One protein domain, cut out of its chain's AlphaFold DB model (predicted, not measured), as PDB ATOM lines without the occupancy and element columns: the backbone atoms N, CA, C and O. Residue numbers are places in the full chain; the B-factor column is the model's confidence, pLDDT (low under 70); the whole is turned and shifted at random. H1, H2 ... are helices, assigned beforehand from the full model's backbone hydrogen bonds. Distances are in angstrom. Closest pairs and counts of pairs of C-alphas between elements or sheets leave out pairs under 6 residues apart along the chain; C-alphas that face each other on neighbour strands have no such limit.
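What this domain is: This is residues 26 to 82 of the 99 residues of the protein "M28 family peptidase" of Acidobacteria bacterium (UniProt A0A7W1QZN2). The longer helix, H2, sticks out with residues 62 to 82 as a free arm, and the shorter helix, H1, lies apart from it; a long looping link joins the two, and they share no packed core. The printed part has 57 residues with two named helices, H1 then H2, and no named strand; its class is all helix. It is extended, with a radius of gyration of the C-alphas of 16.2 A, and elongated, spanning 46 by 30 by 20 A.

How they stand to each other: H2, residues 60 to 77, is apart from H1, residues 33 to 44. In both helices every O i to N i+4 pair is within hydrogen-bond range. Residues 28 to 33 and 52 to 59 also stand free.

Where its parts are: H2 measures 25.8 A from C-alpha 60 at (10.075, 4.168, 104.058) to C-alpha 77 at (3.681, -17.176, 91.120). H1 measures 16.5 A and begins with C-alpha 33 at (15.509, 2.412, 118.426).

The domain as a whole: The C-alphas farthest apart, those of Asn 44 and Pro 80, are 46.4 A apart. The link from H1 to H2, residues 45 to 59, is long. The printed part has no cut, and no printed residue is under 70 in pLDDT.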
ATOM      1  N   TYR A  26      17.134   0.560 111.735       92.50
ATOM      2  CA  TYR A  26      16.561   1.780 111.175       92.50
ATOM      3  C   TYR A  26      17.690   2.714 110.741       92.50
ATOM      4  O   TYR A  26      18.576   3.054 111.527       92.50
ATOM      5  N   ILE A  27      17.661   3.143 109.478       92.50
ATOM      6  CA  ILE A  27      18.700   4.004 108.902       92.50
ATOM      7  C   ILE A  27      18.781   5.316 109.693       92.50
ATOM      8  O   ILE A  27      17.787   6.026 109.844       92.50
ATOM      9  N   GLY A  28      19.982   5.640 110.178       94.38
ATOM     10  CA  GLY A  28      20.244   6.860 110.947       94.38
ATOM     11  C   GLY A  28      19.737   6.832 112.393       94.38
ATOM     12  O   GLY A  28      19.778   7.866 113.052       94.38
ATOM     13  N   GLN A  29      19.274   5.683 112.891       95.19
ATOM     14  CA  GLN A  29      18.803   5.515 114.266       95.19
ATOM     15  C   GLN A  29      19.772   4.656 115.093       95.19
ATOM     16  O   GLN A  29      20.514   3.843 114.534       95.19
ATOM     17  N   PRO A  30      19.790   4.807 116.430       97.00
ATOM     18  CA  PRO A  30      20.577   3.935 117.292       97.00
ATOM     19  C   PRO A  30      20.045   2.495 117.267       97.00
ATOM     20  O   PRO A  30      18.875   2.242 116.984       97.00
ATOM     21  N   LYS A  31      20.909   1.536 117.616       95.19
ATOM     22  CA  LYS A  31      20.622   0.090 117.554       95.19
ATOM     23  C   LYS A  31      19.390  -0.342 118.363       95.19
ATOM     24  O   LYS A  31      18.757  -1.340 118.041       95.19
ATOM     25  N   ASP A  32      19.062   0.379 119.429       96.25
ATOM     26  CA  ASP A  32      17.936   0.081 120.313       96.25
ATOM     27  C   ASP A  32      16.635   0.799 119.919       96.25
ATOM     28  O   ASP A  32      15.607   0.595 120.567       96.25
ATOM     29  N   PHE A  33      16.655   1.617 118.860       95.50
ATOM     30  CA  PHE A  33      15.509   2.412 118.426       95.50
ATOM     31  C   PHE A  33      14.284   1.544 118.134       95.50
ATOM     32  O   PHE A  33      13.223   1.774 118.708       95.50
ATOM     33  N   ALA A  34      14.439   0.505 117.306       94.00
ATOM     34  CA  ALA A  34      13.323  -0.358 116.924       94.00
ATOM     35  C   ALA A  34      12.675  -1.041 118.132       94.00
ATOM     36  O   ALA A  34      11.452  -1.096 118.221       94.00
ATOM     37  N   GLN A  35      13.490  -1.519 119.078       95.81
ATOM     38  CA  GLN A  35      12.992  -2.164 120.289       95.81
ATOM     39  C   GLN A  35      12.219  -1.167 121.161       95.81
ATOM     40  O   GLN A  35      11.100  -1.459 121.566       95.81
ATOM     41  N   LYS A  36      12.766   0.035 121.384       96.88
ATOM     42  CA  LYS A  36      12.099   1.091 122.163       96.88
ATOM     43  C   LYS A  36      10.764   1.509 121.552       96.88
ATOM     44  O   LYS A  36       9.777   1.600 122.275       96.88
ATOM     45  N   THR A  37      10.724   1.746 120.241       94.19
ATOM     46  CA  THR A  37       9.488   2.108 119.532       94.19
ATOM     47  C   THR A  37       8.468   0.974 119.582       94.19
ATOM     48  O   THR A  37       7.295   1.222 119.843       94.19
ATOM     49  N   PHE A  38       8.903  -0.275 119.378       94.81
ATOM     50  CA  PHE A  38       8.024  -1.437 119.480       94.81
ATOM     51  C   PHE A  38       7.435  -1.575 120.888       94.81
ATOM     52  O   PHE A  38       6.225  -1.742 121.019       94.81
ATOM     53  N   ASP A  39       8.261  -1.479 121.930       97.44
ATOM     54  CA  ASP A  39       7.829  -1.644 123.319       97.44
ATOM     55  C   ASP A  39       6.885  -0.529 123.770       97.44
ATOM     56  O   ASP A  39       5.879  -0.802 124.423       97.44
ATOM     57  N   GLU A  40       7.181   0.719 123.405       97.38
ATOM     58  CA  GLU A  40       6.322   1.870 123.682       97.38
ATOM     59  C   GLU A  40       4.940   1.675 123.047       97.38
ATOM     60  O   GLU A  40       3.927   1.679 123.753       97.38
ATOM     61  N   PHE A  41       4.906   1.380 121.745       96.50
ATOM     62  CA  PHE A  41       3.658   1.192 121.020       96.50
ATOM     63  C   PHE A  41       2.860  -0.007 121.542       96.50
ATOM     64  O   PHE A  41       1.662   0.104 121.799       96.50
ATOM     65  N   ASN A  42       3.507  -1.158 121.758       96.75
ATOM     66  CA  ASN A  42       2.822  -2.361 122.245       96.75
ATOM     67  C   ASN A  42       2.271  -2.189 123.661       96.75
ATOM     68  O   ASN A  42       1.258  -2.795 123.999       96.75
ATOM     69  N   LYS A  43       2.935  -1.384 124.495       98.25
ATOM     70  CA  LYS A  43       2.498  -1.128 125.866       98.25
ATOM     71  C   LYS A  43       1.330  -0.145 125.932       98.25
ATOM     72  O   LYS A  43       0.444  -0.337 126.761       98.25
ATOM     73  N   ASN A  44       1.355   0.907 125.112       98.00
ATOM     74  CA  ASN A  44       0.470   2.061 125.285       98.00
ATOM     75  C   ASN A  44      -0.637   2.170 124.226       98.00
ATOM     76  O   ASN A  44      -1.671   2.780 124.499       98.00
ATOM     77  N   HIS A  45      -0.422   1.616 123.031       97.94
ATOM     78  CA  HIS A  45      -1.248   1.887 121.851       97.94
ATOM     79  C   HIS A  45      -1.857   0.631 121.231       97.94
ATOM     80  O   HIS A  45      -3.019   0.655 120.850       97.94
ATOM     81  N   TYR A  46      -1.127  -0.482 121.174       97.56
ATOM     82  CA  TYR A  46      -1.607  -1.705 120.526       97.56
ATOM     83  C   TYR A  46      -2.932  -2.217 121.123       97.56
ATOM     84  O   TYR A  46      -3.051  -2.403 122.339       97.56
ATOM     85  N   HIS A  47      -3.926  -2.466 120.260       97.75
ATOM     86  CA  HIS A  47      -5.293  -2.855 120.654       97.75
ATOM     87  C   HIS A  47      -6.014  -1.838 121.563       97.75
ATOM     88  O   HIS A  47      -6.952  -2.201 122.278       97.75
ATOM     89  N   GLN A  48      -5.594  -0.571 121.550       98.38
ATOM     90  CA  GLN A  48      -6.264   0.526 122.249       98.38
ATOM     91  C   GLN A  48      -6.951   1.471 121.254       98.38
ATOM     92  O   GLN A  48      -6.622   1.459 120.071       98.38
ATOM     93  N   PRO A  49      -7.869   2.346 121.704       98.00
ATOM     94  CA  PRO A  49      -8.468   3.362 120.834       98.00
ATOM     95  C   PRO A  49      -7.458   4.307 120.168       98.00
ATOM     96  O   PRO A  49      -7.780   4.914 119.158       98.00
ATOM     97  N   SER A  50      -6.253   4.436 120.731       97.44
ATOM     98  CA  SER A  50      -5.155   5.236 120.179       97.44
ATOM     99  C   SER A  50      -4.307   4.494 119.134       97.44
ATOM    100  O   SER A  50      -3.317   5.054 118.662       97.44
ATOM    101  N   ASP A  51      -4.662   3.252 118.777       97.88
ATOM    102  CA  ASP A  51      -4.101   2.489 117.650       97.88
ATOM    103  C   ASP A  51      -4.633   3.053 116.318       97.88
ATOM    104  O   ASP A  51      -5.412   2.430 115.595       97.88
ATOM    105  N   GLU A  52      -4.282   4.306 116.039       96.81
ATOM    106  CA  GLU A  52      -4.743   5.067 114.882       96.81
ATOM    107  C   GLU A  52      -3.569   5.622 114.072       96.81
ATOM    108  O   GLU A  52      -2.418   5.650 114.517       96.81
ATOM    109  N   PHE A  53      -3.858   6.060 112.846       95.56
ATOM    110  CA  PHE A  53      -2.864   6.710 112.000       95.56
ATOM    111  C   PHE A  53      -2.296   7.954 112.687       95.56
ATOM    112  O   PHE A  53      -3.040   8.795 113.194       95.56
ATOM    113  N   ARG A  54      -0.973   8.120 112.609       94.75
ATOM    114  CA  ARG A  54      -0.289   9.315 113.100       94.75
ATOM    115  C   ARG A  54       0.526   9.953 111.984       94.75
ATOM    116  O   ARG A  54       1.234   9.278 111.239       94.75
ATOM    117  N   SER A  55       0.431  11.274 111.871       96.00
ATOM    118  CA  SER A  55       1.094  12.046 110.814       96.00
ATOM    119  C   SER A  55       2.619  12.097 110.945       96.00
ATOM    120  O   SER A  55       3.295  12.469 109.990       96.00
ATOM    121  N   ASP A  56       3.163  11.712 112.102       92.50
ATOM    122  CA  ASP A  56       4.599  11.586 112.361       92.50
ATOM    123  C   ASP A  56       5.188  10.246 111.881       92.50
ATOM    124  O   ASP A  56       6.403  10.044 111.949       92.50
ATOM    125  N   TRP A  57       4.363   9.326 111.369       92.25
ATOM    126  CA  TRP A  57       4.836   8.047 110.852       92.25
ATOM    127  C   TRP A  57       5.611   8.195 109.546       92.25
ATOM    128  O   TRP A  57       5.179   8.828 108.583       92.25
ATOM    129  N   ARG A  58       6.757   7.515 109.499       90.19
ATOM    130  CA  ARG A  58       7.549   7.340 108.285       90.19
ATOM    131  C   ARG A  58       7.240   5.999 107.641       90.19
ATOM    132  O   ARG A  58       7.290   4.964 108.302       90.19
ATOM    133  N   PHE A  59       6.997   6.016 106.335       92.31
ATOM    134  CA  PHE A  59       6.586   4.832 105.577       92.31
ATOM    135  C   PHE A  59       7.709   4.191 104.758       92.31
ATOM    136  O   PHE A  59       7.466   3.186 104.100       92.31
ATOM    137  N   ASP A  60       8.940   4.702 104.825       92.50
ATOM    138  CA  ASP A  60      10.075   4.168 104.058       92.50
ATOM    139  C   ASP A  60      10.280   2.658 104.296       92.50
ATOM    140  O   ASP A  60      10.473   1.886 103.359       92.50
ATOM    141  N   GLY A  61      10.162   2.214 105.554       92.25
ATOM    142  CA  GLY A  61      10.246   0.794 105.903       92.25
ATOM    143  C   GLY A  61       9.066  -0.029 105.375       92.25
ATOM    144  O   GLY A  61       9.253  -1.171 104.963       92.25
ATOM    145  N   LEU A  62       7.860   0.551 105.325       93.44
ATOM    146  CA  LEU A  62       6.693  -0.113 104.740       93.44
ATOM    147  C   LEU A  62       6.870  -0.303 103.230       93.44
ATOM    148  O   LEU A  62       6.553  -1.374 102.721       93.44
ATOM    149  N   VAL A  63       7.420   0.693 102.528       95.81
ATOM    150  CA  VAL A  63       7.741   0.586 101.096       95.81
ATOM    151  C   VAL A  63       8.693  -0.586 100.853       95.81
ATOM    152  O   VAL A  63       8.372  -1.465 100.058       95.81
ATOM    153  N   GLN A  64       9.787  -0.685 101.615       95.25
ATOM    154  CA  GLN A  64      10.726  -1.811 101.508       95.25
ATOM    155  C   GLN A  64      10.056  -3.164 101.794       95.25
ATOM    156  O   GLN A  64      10.294  -4.151 101.095       95.25
ATOM    157  N   MET A  65       9.186  -3.230 102.807       95.44
ATOM    158  CA  MET A  65       8.432  -4.451 103.110       95.44
ATOM    159  C   MET A  65       7.506  -4.857 101.960       95.44
ATOM    160  O   MET A  65       7.405  -6.051 101.661       95.44
ATOM    161  N   VAL A  66       6.841  -3.895 101.313       96.25
ATOM    162  CA  VAL A  66       5.983  -4.143 100.148       96.25
ATOM    163  C   VAL A  66       6.813  -4.630  98.965       96.25
ATOM    164  O   VAL A  66       6.444  -5.633  98.363       96.25
ATOM    165  N   GLU A  67       7.948  -3.998  98.671       96.69
ATOM    166  CA  GLU A  67       8.851  -4.411  97.589       96.69
ATOM    167  C   GLU A  67       9.320  -5.861  97.766       96.69
ATOM    168  O   GLU A  67       9.206  -6.673  96.844       96.69
ATOM    169  N   VAL A  68       9.780  -6.221  98.968       96.25
ATOM    170  CA  VAL A  68      10.224  -7.589  99.278       96.25
ATOM    171  C   VAL A  68       9.062  -8.579  99.202       96.25
ATOM    172  O   VAL A  68       9.198  -9.638  98.589       96.25
ATOM    173  N   SER A  69       7.911  -8.249  99.791       96.25
ATOM    174  CA  SER A  69       6.743  -9.141  99.796       96.25
ATOM    175  C   SER A  69       6.197  -9.366  98.387       96.25
ATOM    176  O   SER A  69       5.862 -10.496  98.028       96.25
ATOM    177  N   PHE A  70       6.166  -8.317  97.564       97.38
ATOM    178  CA  PHE A  70       5.776  -8.397  96.162       97.38
ATOM    179  C   PHE A  70       6.761  -9.247  95.358       97.38
ATOM    180  O   PHE A  70       6.341 -10.151  94.640       97.38
ATOM    181  N   ALA A  71       8.068  -9.028  95.526       97.69
ATOM    182  CA  ALA A  71       9.092  -9.822  94.854       97.69
ATOM    183  C   ALA A  71       9.020 -11.310  95.232       97.69
ATOM    184  O   ALA A  71       9.199 -12.171  94.369       97.69
ATOM    185  N   ILE A  72       8.734 -11.631  96.501       96.12
ATOM    186  CA  ILE A  72       8.471 -13.009  96.933       96.12
ATOM    187  C   ILE A  72       7.232 -13.545  96.214       96.12
ATOM    188  O   ILE A  72       7.320 -14.588  95.575       96.12
ATOM    189  N   GLY A  73       6.105 -12.831  96.273       95.38
ATOM    190  CA  GLY A  73       4.856 -13.247  95.633       95.38
ATOM    191  C   GLY A  73       5.019 -13.529  94.138       95.38
ATOM    192  O   GLY A  73       4.601 -14.586  93.674       95.38
ATOM    193  N   LEU A  74       5.703 -12.639  93.415       97.88
ATOM    194  CA  LEU A  74       5.989 -12.795  91.990       97.88
ATOM    195  C   LEU A  74       6.862 -14.027  91.717       97.88
ATOM    196  O   LEU A  74       6.506 -14.860  90.894       97.88
ATOM    197  N   LYS A  75       7.949 -14.214  92.478       96.56
ATOM    198  CA  LYS A  75       8.807 -15.405  92.350       96.56
ATOM    199  C   LYS A  75       8.062 -16.710  92.619       96.56
ATOM    200  O   LYS A  75       8.382 -17.721  92.005       96.56
ATOM    201  N   VAL A  76       7.114 -16.712  93.558       94.94
ATOM    202  CA  VAL A  76       6.285 -17.890  93.847       94.94
ATOM    203  C   VAL A  76       5.268 -18.135  92.737       94.94
ATOM    204  O   VAL A  76       5.067 -19.286  92.360       94.94
ATOM    205  N   ALA A  77       4.645 -17.079  92.212       95.62
ATOM    206  CA  ALA A  77       3.681 -17.176  91.120       95.62
ATOM    207  C   ALA A  77       4.325 -17.673  89.814       95.62
ATOM    208  O   ALA A  77       3.724 -18.489  89.120       95.62
ATOM    209  N   ASP A  78       5.557 -17.243  89.532       97.31
ATOM    210  CA  ASP A  78       6.322 -17.629  88.339       97.31
ATOM    211  C   ASP A  78       7.094 -18.953  88.508       97.31
ATOM    212  O   ASP A  78       7.803 -19.391  87.598       97.31
ATOM    213  N   ALA A  79       7.006 -19.604  89.673       95.94
ATOM    214  CA  ALA A  79       7.739 -20.838  89.923       95.94
ATOM    215  C   ALA A  79       7.238 -21.970  89.001       95.94
ATOM    216  O   ALA A  79       6.033 -22.205  88.905       95.94
ATOM    217  N   PRO A  80       8.139 -22.759  88.378       95.31
ATOM    218  CA  PRO A  80       7.747 -23.825  87.450       95.31
ATOM    219  C   PRO A  80       7.031 -24.994  88.142       95.31
ATOM    220  O   PRO A  80       6.441 -25.849  87.484       95.31
ATOM    221  N   MET A  81       7.118 -25.065  89.471       91.44
ATOM    222  CA  MET A  81       6.475 -26.073  90.301       91.44
ATOM    223  C   MET A  81       5.963 -25.433  91.587       91.44
ATOM    224  O   MET A  81       6.554 -24.486  92.109       91.44
ATOM    225  N   MET A  82       4.902 -26.016  92.142       89.44
ATOM    226  CA  MET A  82       4.394 -25.642  93.458       89.44
ATOM    227  C   MET A  82       5.493 -25.798  94.514       89.44
ATOM    228  O   MET A  82       6.102 -26.864  94.629       89.44
TER     229      MET A  82